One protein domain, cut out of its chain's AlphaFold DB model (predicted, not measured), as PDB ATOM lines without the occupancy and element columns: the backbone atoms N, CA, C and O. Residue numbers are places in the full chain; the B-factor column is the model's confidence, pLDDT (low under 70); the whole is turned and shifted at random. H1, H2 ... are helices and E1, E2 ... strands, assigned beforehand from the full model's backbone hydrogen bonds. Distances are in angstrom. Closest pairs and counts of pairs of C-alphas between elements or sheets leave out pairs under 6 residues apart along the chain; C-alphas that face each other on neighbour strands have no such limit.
ATOM      1  N   VAL A   8      27.309  -5.013  20.531       98.44
ATOM      2  CA  VAL A   8      26.651  -3.763  20.939       98.44
ATOM      3  C   VAL A   8      26.113  -3.936  22.358       98.44
ATOM      4  O   VAL A   8      25.208  -4.736  22.580       98.44
ATOM      5  N   GLU A   9      26.668  -3.201  23.319       98.12
ATOM      6  CA  GLU A   9      26.212  -3.227  24.716       98.12
ATOM      7  C   GLU A   9      25.097  -2.215  24.976       98.12
ATOM      8  O   GLU A   9      24.191  -2.468  25.770       98.12
ATOM      9  N   ARG A  10      25.159  -1.056  24.312       98.12
ATOM     10  CA  ARG A  10      24.194   0.032  24.489       98.12
ATOM     11  C   ARG A  10      24.095   0.891  23.237       98.12
ATOM     12  O   ARG A  10      25.094   1.123  22.560       98.12
ATOM     13  N   LEU A  11      22.899   1.423  23.001       98.44
ATOM     14  CA  LEU A  11      22.629   2.495  22.046       98.44
ATOM     15  C   LEU A  11      22.063   3.715  22.784       98.44
ATOM     16  O   LEU A  11      21.369   3.570  23.792       98.44
ATOM     17  N   SER A  12      22.375   4.915  22.301       97.81
ATOM     18  CA  SER A  12      21.897   6.183  22.855       97.81
ATOM     19  C   SER A  12      21.793   7.254  21.767       97.81
ATOM     20  O   SER A  12      22.531   7.222  20.782       97.81
ATOM     21  N   ASN A  13      20.911   8.234  21.975       96.94
ATOM     22  CA  ASN A  13      20.827   9.443  21.148       96.94
ATOM     23  C   ASN A  13      21.868  10.509  21.539       96.94
ATOM     24  O   ASN A  13      21.944  11.548  20.889       96.94
ATOM     25  N   GLY A  14      22.675  10.244  22.572       95.19
ATOM     26  CA  GLY A  14      23.890  11.002  22.842       95.19
ATOM     27  C   GLY A  14      23.661  12.383  23.429       95.19
ATOM     28  O   GLY A  14      24.098  13.366  22.841       95.19
ATOM     29  N   GLN A  15      22.992  12.462  24.577       96.75
ATOM     30  CA  GLN A  15      22.824  13.711  25.314       96.75
ATOM     31  C   GLN A  15      22.972  13.460  26.817       96.75
ATOM     32  O   GLN A  15      22.405  12.500  27.340       96.75
ATOM     33  N   PHE A  16      23.738  14.308  27.498       97.06
ATOM     34  CA  PHE A  16      23.859  14.321  28.958       97.06
ATOM     35  C   PHE A  16      24.227  15.724  29.454       97.06
ATOM     36  O   PHE A  16      24.657  16.571  28.670       97.06
ATOM     37  N   VAL A  17      24.058  15.977  30.751       97.88
ATOM     38  CA  VAL A  17      24.541  17.201  31.403       97.88
ATOM     39  C   VAL A  17      25.802  16.847  32.178       97.88
ATOM     40  O   VAL A  17      25.788  15.891  32.947       97.88
ATOM     41  N   GLY A  18      26.893  17.570  31.933       97.50
ATOM     42  CA  GLY A  18      28.151  17.333  32.639       97.50
ATOM     43  C   GLY A  18      28.109  17.854  34.074       97.50
ATOM     44  O   GLY A  18      27.506  18.895  34.346       97.50
ATOM     45  N   GLU A  19      28.804  17.169  34.975       97.50
ATOM     46  CA  GLU A  19      28.962  17.561  36.379       97.50
ATOM     47  C   GLU A  19      30.385  18.056  36.658       97.50
ATOM     48  O   GLU A  19      30.569  18.977  37.454       97.50
ATOM     49  N   TYR A  20      31.388  17.523  35.949       97.00
ATOM     50  CA  TYR A  20      32.799  17.797  36.227       97.00
ATOM     51  C   TYR A  20      33.526  18.550  35.104       97.00
ATOM     52  O   TYR A  20      33.212  18.464  33.913       97.00
ATOM     53  N   GLY A  21      34.580  19.271  35.496       95.81
ATOM     54  CA  GLY A  21      35.526  19.907  34.585       95.81
ATOM     55  C   GLY A  21      34.895  20.907  33.612       95.81
ATOM     56  O   GLY A  21      33.987  21.665  33.946       95.81
ATOM     57  N   MET A  22      35.388  20.925  32.370       95.19
ATOM     58  CA  MET A  22      34.973  21.913  31.359       95.19
ATOM     59  C   MET A  22      33.511  21.784  30.907       95.19
ATOM     60  O   MET A  22      32.988  22.722  30.289       95.19
ATOM     61  N   VAL A  23      32.876  20.640  31.168       95.62
ATOM     62  CA  VAL A  23      31.489  20.347  30.777       95.62
ATOM     63  C   VAL A  23      30.497  20.503  31.931       95.62
ATOM     64  O   VAL A  23      29.301  20.353  31.699       95.62
ATOM     65  N   ALA A  24      30.957  20.865  33.131       97.50
ATOM     66  CA  ALA A  24      30.099  21.101  34.288       97.50
ATOM     67  C   ALA A  24      28.970  22.101  33.972       97.50
ATOM     68  O   ALA A  24      29.214  23.208  33.477       97.50
ATOM     69  N   GLY A  25      27.725  21.689  34.226       97.88
ATOM     70  CA  GLY A  25      26.507  22.464  33.979       97.88
ATOM     71  C   GLY A  25      26.128  22.628  32.502       97.88
ATOM     72  O   GLY A  25      25.177  23.347  32.197       97.88
ATOM     73  N   LYS A  26      26.848  21.992  31.570       97.31
ATOM     74  CA  LYS A  26      26.593  22.105  30.127       97.31
ATOM     75  C   LYS A  26      25.912  20.851  29.605       97.31
ATOM     76  O   LYS A  26      26.269  19.737  29.980       97.31
ATOM     77  N   THR A  27      24.976  21.044  28.680       97.56
ATOM     78  CA  THR A  27      24.472  19.944  27.854       97.56
ATOM     79  C   THR A  27      25.543  19.564  26.840       97.56
ATOM     80  O   THR A  27      26.043  20.414  26.101       97.56
ATOM     81  N   VAL A  28      25.906  18.289  26.826       97.56
ATOM     82  CA  VAL A  28      26.844  17.692  25.883       97.56
ATOM     83  C   VAL A  28      26.057  16.824  24.919       97.56
ATOM     84  O   VAL A  28      25.257  15.993  25.342       97.56
ATOM     85  N   GLU A  29      26.328  16.994  23.628       97.75
ATOM     86  CA  GLU A  29      25.739  16.185  22.567       97.75
ATOM     87  C   GLU A  29      26.816  15.377  21.840       97.75
ATOM     88  O   GLU A  29      27.910  15.873  21.542       97.75
ATOM     89  N   THR A  30      26.506  14.109  21.579       97.81
ATOM     90  CA  THR A  30      27.349  13.154  20.847       97.81
ATOM     91  C   THR A  30      26.640  12.557  19.629       97.81
ATOM     92  O   THR A  30      27.274  11.873  18.822       97.81
ATOM     93  N   GLY A  31      25.343  12.838  19.457       98.19
ATOM     94  CA  GLY A  31      24.499  12.215  18.438       98.19
ATOM     95  C   GLY A  31      24.346  10.706  18.644       98.19
ATOM     96  O   GLY A  31      24.577  10.189  19.739       98.19
ATOM     97  N   CYS A  32      23.975   9.978  17.586       98.44
ATOM     98  CA  CYS A  32      23.897   8.515  17.617       98.44
ATOM     99  C   CYS A  32      25.175   7.925  18.222       98.44
ATOM    100  O   CYS A  32      26.275   8.108  17.693       98.44
ATOM    101  N   THR A  33      25.006   7.236  19.345       98.56
ATOM    102  CA  THR A  33      26.093   6.718  20.166       98.56
ATOM    103  C   THR A  33      25.890   5.230  20.397       98.56
ATOM    104  O   THR A  33      24.791   4.795  20.743       98.56
ATOM    105  N   ALA A  34      26.958   4.455  20.232       98.44
ATOM    106  CA  ALA A  34      26.988   3.034  20.536       98.44
ATOM    107  C   ALA A  34      28.144   2.724  21.490       98.44
ATOM    108  O   ALA A  34      29.272   3.163  21.269       98.44
ATOM    109  N   VAL A  35      27.865   1.938  22.527       98.38
ATOM    110  CA  VAL A  35      28.906   1.293  23.334       98.38
ATOM    111  C   VAL A  35      29.138  -0.091  22.755       98.38
ATOM    112  O   VAL A  35      28.213  -0.903  22.678       98.38
ATOM    113  N   LEU A  36      30.366  -0.331  22.315       98.38
ATOM    114  CA  LEU A  36      30.795  -1.556  21.660       98.38
ATOM    115  C   LEU A  36      31.774  -2.291  22.574       98.38
ATOM    116  O   LEU A  36      32.747  -1.687  23.017       98.38
ATOM    117  N   ASP A  37      31.550  -3.576  22.817       98.00
ATOM    118  CA  ASP A  37      32.534  -4.463  23.433       98.00
ATOM    119  C   ASP A  37      33.298  -5.231  22.355       98.00
ATOM    120  O   ASP A  37      32.709  -5.901  21.500       98.00
ATOM    121  N   VAL A  38      34.623  -5.120  22.407       98.00
ATOM    122  CA  VAL A  38      35.563  -5.832  21.545       98.00
ATOM    123  C   VAL A  38      36.515  -6.612  22.444       98.00
ATOM    124  O   VAL A  38      37.561  -6.107  22.853       98.00
ATOM    125  N   GLY A  39      36.126  -7.836  22.802       95.12
ATOM    126  CA  GLY A  39      36.963  -8.723  23.614       95.12
ATOM    127  C   GLY A  39      37.297  -8.145  24.994       95.12
ATOM    128  O   GLY A  39      38.437  -8.261  25.442       95.12
ATOM    129  N   GLY A  40      36.332  -7.485  25.645       94.62
ATOM    130  CA  GLY A  40      36.514  -6.826  26.944       94.62
ATOM    131  C   GLY A  40      37.007  -5.377  26.870       94.62
ATOM    132  O   GLY A  40      37.111  -4.713  27.905       94.62
ATOM    133  N   VAL A  41      37.310  -4.857  25.674       97.38
ATOM    134  CA  VAL A  41      37.567  -3.427  25.458       97.38
ATOM    135  C   VAL A  41      36.259  -2.740  25.090       97.38
ATOM    136  O   VAL A  41      35.685  -3.018  24.039       97.38
ATOM    137  N   ARG A  42      35.817  -1.799  25.928       98.00
ATOM    138  CA  ARG A  42      34.642  -0.968  25.646       98.00
ATOM    139  C   ARG A  42      35.033   0.277  24.853       98.00
ATOM    140  O   ARG A  42      35.911   1.032  25.265       98.00
ATOM    141  N   ILE A  43      34.353   0.501  23.733       97.62
ATOM    142  CA  ILE A  43      34.544   1.639  22.831       97.62
ATOM    143  C   ILE A  43      33.233   2.417  22.763       97.62
ATOM    144  O   ILE A  43      32.198   1.859  22.407       97.62
ATOM    145  N   VAL A  44      33.279   3.717  23.058       97.75
ATOM    146  CA  VAL A  44      32.142   4.617  22.828       97.75
ATOM    147  C   VAL A  44      32.293   5.240  21.442       97.75
ATOM    148  O   VAL A  44      33.131   6.115  21.230       97.75
ATOM    149  N   ALA A  45      31.508   4.755  20.483       97.06
ATOM    150  CA  ALA A  45      31.456   5.278  19.124       97.06
ATOM    151  C   ALA A  45      30.350   6.332  19.017       97.06
ATOM    152  O   ALA A  45      29.213   6.067  19.402       97.06
ATOM    153  N   VAL A  46      30.678   7.510  18.483       98.00
ATOM    154  CA  VAL A  46      29.765   8.663  18.412       98.00
ATOM    155  C   VAL A  46      29.727   9.266  17.017       98.00
ATOM    156  O   VAL A  46      30.739   9.267  16.314       98.00
ATOM    157  N   SER A  47      28.564   9.776  16.609       98.38
ATOM    158  CA  SER A  47      28.380  10.360  15.276       98.38
ATOM    159  C   SER A  47      28.721  11.848  15.204       98.38
ATOM    160  O   SER A  47      29.097  12.333  14.137       98.38
ATOM    161  N   GLN A  48      28.632  12.578  16.319       97.88
ATOM    162  CA  GLN A  48      29.062  13.971  16.400       97.88
ATOM    163  C   GLN A  48      30.417  14.091  17.096       97.88
ATOM    164  O   GLN A  48      30.694  13.429  18.096       97.88
ATOM    165  N   ARG A  49      31.279  14.963  16.557       95.69
ATOM    166  CA  ARG A  49      32.626  15.197  17.084       95.69
ATOM    167  C   ARG A  49      32.544  15.717  18.520       95.69
ATOM    168  O   ARG A  49      32.220  16.880  18.733       95.69
ATOM    169  N   GLN A  50      32.945  14.879  19.470       95.44
ATOM    170  CA  GLN A  50      33.013  15.219  20.885       95.44
ATOM    171  C   GLN A  50      34.274  14.630  21.526       95.44
ATOM    172  O   GLN A  50      34.779  13.595  21.088       95.44
ATOM    173  N   GLN A  51      34.795  15.296  22.556       94.56
ATOM    174  CA  GLN A  51      35.887  14.775  23.377       94.56
ATOM    175  C   GLN A  51      35.331  14.169  24.672       94.56
ATOM    176  O   GLN A  51      34.373  14.682  25.245       94.56
ATOM    177  N   CYS A  52      35.970  13.112  25.172       96.38
ATOM    178  CA  CYS A  52      35.717  12.603  26.520       96.38
ATOM    179  C   CYS A  52      36.410  13.535  27.532       96.38
ATOM    180  O   CYS A  52      37.588  13.359  27.846       96.38
ATOM    181  N   LEU A  53      35.720  14.611  27.923       96.31
ATOM    182  CA  LEU A  53      36.268  15.684  28.768       96.31
ATOM    183  C   LEU A  53      36.059  15.457  30.267       96.31
ATOM    184  O   LEU A  53      36.722  16.116  31.061       96.31
ATOM    185  N   SER A  54      35.166  14.547  30.644       96.75
ATOM    186  CA  SER A  54      34.892  14.186  32.031       96.75
ATOM    187  C   SER A  54      34.433  12.738  32.152       96.75
ATOM    188  O   SER A  54      34.045  12.100  31.167       96.75
ATOM    189  N   THR A  55      34.460  12.238  33.384       97.25
ATOM    190  CA  THR A  55      33.889  10.946  33.780       97.25
ATOM    191  C   THR A  55      32.402  10.824  33.433       97.25
ATOM    192  O   THR A  55      31.958   9.729  33.086       97.25
ATOM    193  N   ASP A  56      31.664  11.941  33.407       97.06
ATOM    194  CA  ASP A  56      30.242  12.009  33.032       97.06
ATOM    195  C   ASP A  56      29.960  11.371  31.674       97.06
ATOM    196  O   ASP A  56      28.924  10.741  31.482       97.06
ATOM    197  N   TYR A  57      30.903  11.492  30.735       96.69
ATOM    198  CA  TYR A  57      30.781  10.900  29.408       96.69
ATOM    199  C   TYR A  57      30.652   9.376  29.484       96.69
ATOM    200  O   TYR A  57      29.834   8.777  28.795       96.69
ATOM    201  N   LEU A  58      31.454   8.733  30.334       97.50
ATOM    202  CA  LEU A  58      31.414   7.285  30.525       97.50
ATOM    203  C   LEU A  58      30.141   6.884  31.278       97.50
ATOM    204  O   LEU A  58      29.415   5.993  30.826       97.50
ATOM    205  N   THR A  59      29.820   7.603  32.357       97.50
ATOM    206  CA  THR A  59      28.629   7.354  33.180       97.50
ATOM    207  C   THR A  59      27.339   7.473  32.364       97.50
ATOM    208  O   THR A  59      26.482   6.590  32.437       97.50
ATOM    209  N   ALA A  60      27.225   8.493  31.505       97.12
ATOM    210  CA  ALA A  60      26.079   8.715  30.619       97.12
ATOM    211  C   ALA A  60      25.801   7.531  29.677       97.12
ATOM    212  O   ALA A  60      24.658   7.292  29.275       97.12
ATOM    213  N   PHE A  61      26.833   6.750  29.351       97.12
ATOM    214  CA  PHE A  61      26.725   5.568  28.500       97.12
ATOM    215  C   PHE A  61      26.835   4.250  29.283       97.12
ATOM    216  O   PHE A  61      27.008   3.187  28.689       97.12
ATOM    217  N   GLY A  62      26.637   4.290  30.605       96.62
ATOM    218  CA  GLY A  62      26.563   3.107  31.466       96.62
ATOM    219  C   GLY A  62      27.913   2.465  31.778       96.62
ATOM    220  O   GLY A  62      27.958   1.293  32.146       96.62
ATOM    221  N   ILE A  63      29.008   3.207  31.614       98.00
ATOM    222  CA  ILE A  63      30.354   2.778  31.986       98.00
ATOM    223  C   ILE A  63      30.705   3.469  33.299       98.00
ATOM    224  O   ILE A  63      30.881   4.680  33.317       98.00
ATOM    225  N   ASP A  64      30.841   2.702  34.380       97.12
ATOM    226  CA  ASP A  64      31.419   3.217  35.621       97.12
ATOM    227  C   ASP A  64      32.924   3.490  35.411       97.12
ATOM    228  O   ASP A  64      33.684   2.532  35.208       97.12
ATOM    229  N   PRO A  65      33.378   4.757  35.453       96.69
ATOM    230  CA  PRO A  65      34.786   5.095  35.286       96.69
ATOM    231  C   PRO A  65      35.688   4.455  36.351       96.69
ATOM    232  O   PRO A  65      36.804   4.056  36.025       96.69
ATOM    233  N   ALA A  66      35.216   4.312  37.594       95.69
ATOM    234  CA  ALA A  66      36.007   3.750  38.691       95.69
ATOM    235  C   ALA A  66      36.238   2.236  38.533       95.69
ATOM    236  O   ALA A  66      37.219   1.696  39.042       95.69
ATOM    237  N   SER A  67      35.370   1.552  37.779       95.38
ATOM    238  CA  SER A  67      35.523   0.130  37.440       95.38
ATOM    239  C   SER A  67      36.543  -0.139  36.325       95.38
ATOM    240  O   SER A  67      36.931  -1.288  36.090       95.38
ATOM    241  N   CYS A  68      36.969   0.893  35.591       96.12
ATOM    242  CA  CYS A  68      37.865   0.738  34.452       96.12
ATOM    243  C   CYS A  68      39.320   0.610  34.912       96.12
ATOM    244  O   CYS A  68      39.869   1.516  35.529       96.12
ATOM    245  N   ARG A  69      39.996  -0.475  34.510       95.69
ATOM    246  CA  ARG A  69      41.440  -0.640  34.762       95.69
ATOM    247  C   ARG A  69      42.281   0.444  34.079       95.69
ATOM    248  O   ARG A  69      43.309   0.846  34.605       95.69
ATOM    249  N   VAL A  70      41.872   0.855  32.879       96.75
ATOM    250  CA  VAL A  70      42.505   1.909  32.078       96.75
ATOM    251  C   VAL A  70      41.405   2.645  31.324       96.75
ATOM    252  O   VAL A  70      40.502   2.010  30.777       96.75
ATOM    253  N   ILE A  71      41.501   3.972  31.263       97.38
ATOM    254  CA  ILE A  71      40.650   4.820  30.427       97.38
ATOM    255  C   ILE A  71      41.553   5.539  29.430       97.38
ATOM    256  O   ILE A  71      42.529   6.177  29.815       97.38
ATOM    257  N   VAL A  72      41.219   5.444  28.143       96.62
ATOM    258  CA  VAL A  72      41.931   6.156  27.078       96.62
ATOM    259  C   VAL A  72      41.091   7.346  26.641       96.62
ATOM    260  O   VAL A  72      39.957   7.185  26.192       96.62
ATOM    261  N   VAL A  73      41.661   8.546  26.727       95.31
ATOM    262  CA  VAL A  73      41.039   9.774  26.226       95.31
ATOM    263  C   VAL A  73      41.923  10.412  25.165       95.31
ATOM    264  O   VAL A  73      43.135  10.539  25.325       95.31
ATOM    265  N   LYS A  74      41.318  10.857  24.060       92.12
ATOM    266  CA  LYS A  74      42.023  11.609  23.013       92.12
ATOM    267  C   LYS A  74      42.128  13.084  23.412       92.12
ATOM    268  O   LYS A  74      41.401  13.942  22.905       92.12
ATOM    269  N   SER A  75      42.994  13.369  24.380       91.62
ATOM    270  CA  SER A  75      43.203  14.709  24.928       91.62
ATOM    271  C   SER A  75      44.570  14.810  25.598       91.62
ATOM    272  O   SER A  75      45.044  13.845  26.181       91.62
ATOM    273  N   ARG A  76      45.186  15.996  25.538       85.69
ATOM    274  CA  ARG A  76      46.446  16.306  26.238       85.69
ATOM    275  C   ARG A  76      46.271  17.194  27.460       85.69
ATOM    276  O   ARG A  76      47.245  17.451  28.143       85.69
ATOM    277  N   GLY A  77      45.075  17.708  27.742       90.00
ATOM    278  CA  GLY A  77      44.912  18.753  28.762       90.00
ATOM    279  C   GLY A  77      43.515  18.793  29.346       90.00
ATOM    280  O   GLY A  77      43.329  18.479  30.515       90.00
ATOM    281  N   HIS A  78      42.532  19.111  28.503       92.38
ATOM    282  CA  HIS A  78      41.163  19.427  28.920       92.38
ATOM    283  C   HIS A  78      40.460  18.347  29.755       92.38
ATOM    284  O   HIS A  78      39.581  18.679  30.539       92.38
ATOM    285  N   PHE A  79      40.842  17.074  29.612       95.19
ATOM    286  CA  PHE A  79      40.230  15.999  30.392       95.19
ATOM    287  C   PHE A  79      40.602  16.068  31.881       95.19
ATOM    288  O   PHE A  79      39.828  15.619  32.711       95.19
ATOM    289  N   ARG A  80      41.758  16.642  32.250       95.50
ATOM    290  CA  ARG A  80      42.267  16.567  33.631       95.50
ATOM    291  C   ARG A  80      41.257  17.100  34.647       95.50
ATOM    292  O   ARG A  80      40.915  16.383  35.575       95.50
ATOM    293  N   ALA A  81      40.662  18.263  34.390       95.31
ATOM    294  CA  ALA A  81      39.644  18.850  35.266       95.31
ATOM    295  C   ALA A  81      38.369  17.988  35.415       95.31
ATOM    296  O   ALA A  81      37.632  18.121  36.385       95.31
ATOM    297  N   GLY A  82      38.067  17.123  34.444       96.56
ATOM    298  CA  GLY A  82      36.911  16.225  34.496       96.56
ATOM    299  C   GLY A  82      37.212  14.838  35.069       96.56
ATOM    300  O   GLY A  82      36.292  14.036  35.185       96.56
ATOM    301  N   PHE A  83      38.474  14.544  35.391       96.88
ATOM    302  CA  PHE A  83      38.947  13.229  35.840       96.88
ATOM    303  C   PHE A  83      39.792  13.290  37.125       96.88
ATOM    304  O   PHE A  83      40.009  12.253  37.748       96.88
ATOM    305  N   GLU A  84      40.240  14.476  37.551       95.12
ATOM    306  CA  GLU A  84      41.122  14.677  38.715       95.12
ATOM    307  C   GLU A  84      40.539  14.173  40.042       95.12
ATOM    308  O   GLU A  84      41.284  13.869  40.964       95.12
ATOM    309  N   HIS A  85      39.213  14.033  40.133       94.00
ATOM    310  CA  HIS A  85      38.547  13.465  41.307       94.00
ATOM    311  C   HIS A  85      38.660  11.933  41.399       94.00
ATOM    312  O   HIS A  85      38.353  11.374  42.449       94.00
ATOM    313  N   LEU A  86      39.077  11.248  40.323       95.31
ATOM    314  CA  LEU A  86      39.304   9.794  40.302       95.31
ATOM    315  C   LEU A  86      40.770   9.405  40.107       95.31
ATOM    316  O   LEU A  86      41.167   8.333  40.559       95.31
ATOM    317  N   PHE A  87      41.559  10.233  39.419       93.25
ATOM    318  CA  PHE A  87      42.935   9.901  39.051       93.25
ATOM    319  C   PHE A  87      43.893  11.003  39.484       93.25
ATOM    320  O   PHE A  87      43.758  12.160  39.079       93.25
ATOM    321  N   ASN A  88      44.908  10.615  40.249       94.00
ATOM    322  CA  ASN A  88      46.005  11.500  40.601       94.00
ATOM    323  C   ASN A  88      46.912  11.754  39.381       94.00
ATOM    324  O   ASN A  88      46.981  10.919  38.470       94.00
ATOM    325  N   PRO A  89      47.659  12.875  39.345       92.81
ATOM    326  CA  PRO A  89      48.557  13.190  38.234       92.81
ATOM    327  C   PRO A  89      49.600  12.108  37.907       92.81
ATOM    328  O   PRO A  89      49.966  11.959  36.746       92.81
ATOM    329  N   ASP A  90      50.058  11.337  38.896       95.50
ATOM    330  CA  ASP A  90      51.015  10.230  38.738       95.50
ATOM    331  C   ASP A  90      50.409   8.971  38.089       95.50
ATOM    332  O   ASP A  90      51.142   8.076  37.669       95.50
ATOM    333  N   GLN A  91      49.081   8.920  37.949       94.88
ATOM    334  CA  GLN A  91      48.340   7.866  37.247       94.88
ATOM    335  C   GLN A  91      47.994   8.253  35.799       94.88
ATOM    336  O   GLN A  91      47.330   7.494  35.089       94.88
ATOM    337  N   ILE A  92      48.419   9.440  35.354       95.19
ATOM    338  CA  ILE A  92      48.160   9.955  34.011       95.19
ATOM    339  C   ILE A  92      49.398   9.745  33.145       95.19
ATOM    340  O   ILE A  92      50.420  10.407  33.315       95.19
ATOM    341  N   TYR A  93      49.272   8.859  32.159       94.88
ATOM    342  CA  TYR A  93      50.339   8.558  31.213       94.88
ATOM    343  C   TYR A  93      50.028   9.161  29.846       94.88
ATOM    344  O   TYR A  93      49.010   8.843  29.228       94.88
ATOM    345  N   GLU A  94      50.921  10.019  29.356       92.81
ATOM    346  CA  GLU A  94      50.867  10.499  27.978       92.81
ATOM    347  C   GLU A  94      51.513   9.459  27.062       92.81
ATOM    348  O   GLU A  94      52.696   9.149  27.185       92.81
ATOM    349  N   VAL A  95      50.714   8.891  26.160       92.38
ATOM    350  CA  VAL A  95      51.169   7.864  25.221       92.38
ATOM    351  C   VAL A  95      51.393   8.512  23.863       92.38
ATOM    352  O   VAL A  95      50.447   9.021  23.257       92.38
ATOM    353  N   ASP A  96      52.636   8.490  23.387       90.38
ATOM    354  CA  ASP A  96      52.965   8.967  22.046       90.38
ATOM    355  C   ASP A  96      52.439   7.979  21.001       90.38
ATOM    356  O   ASP A  96      52.819   6.807  20.963       90.38
ATOM    357  N   VAL A  97      51.512   8.453  20.171       89.69
ATOM    358  CA  VAL A  97      50.893   7.681  19.095       89.69
ATOM    359  C   VAL A  97      50.866   8.511  17.823       89.69
ATOM    360  O   VAL A  97      50.695   9.733  17.854       89.69
TER     361      VAL A  97
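What this domain is: This is residues 8 to 97 of the 131 residues of the protein "MlrC family protein 3" of Gammaproteobacteria bacterium (UniProt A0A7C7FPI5). Little of this rounded domain is regular: a small sheet, E1, E4 and E5, and the hairpin E2 and E3 edge one side, with H1 near the middle and loops with H2 opposite. The 90 printed residues, 32 in named elements, hold five strands, then two helices: mixed, both sheets antiparallel, orders E1 - E4 - E5 and E2 - E3. It is compact, radius of gyration of the C-alphas 12.7 A, spanning 34 by 34 by 24 A.

How they stand to each other: E1, residues 8 to 12, runs on into E2, residues 15 to 17, at 72 degrees. E2 and E3, residues 27 to 29, form a hairpin, N 28 and O 16 2.8 A apart. E4, residues 33 to 38, neighbours E1, antiparallel, N 9 and O 35 2.8 A apart, and forms a hairpin with E5, residues 41 to 46, N 43 and O 36 2.8 A apart. The closest C-alphas of E2 and H1, residues 56 to 60, are Phe 16 and Ala 60, 6.3 A. H1's O i to N i+4 pair is within hydrogen-bond range; H2, residues 80 to 83, is too short for one.

Where its parts are: E1 begins at C-alpha 8 (26.651, -3.763, 20.939); H2 ends at C-alpha 83 (38.947, 13.229, 35.840). E4 measures 15.8 A, E5 16.0 A.

The domain as a whole: The printed part has no cut. H1 to H2 is a long link. No printed residue is under 70 in pLDDT.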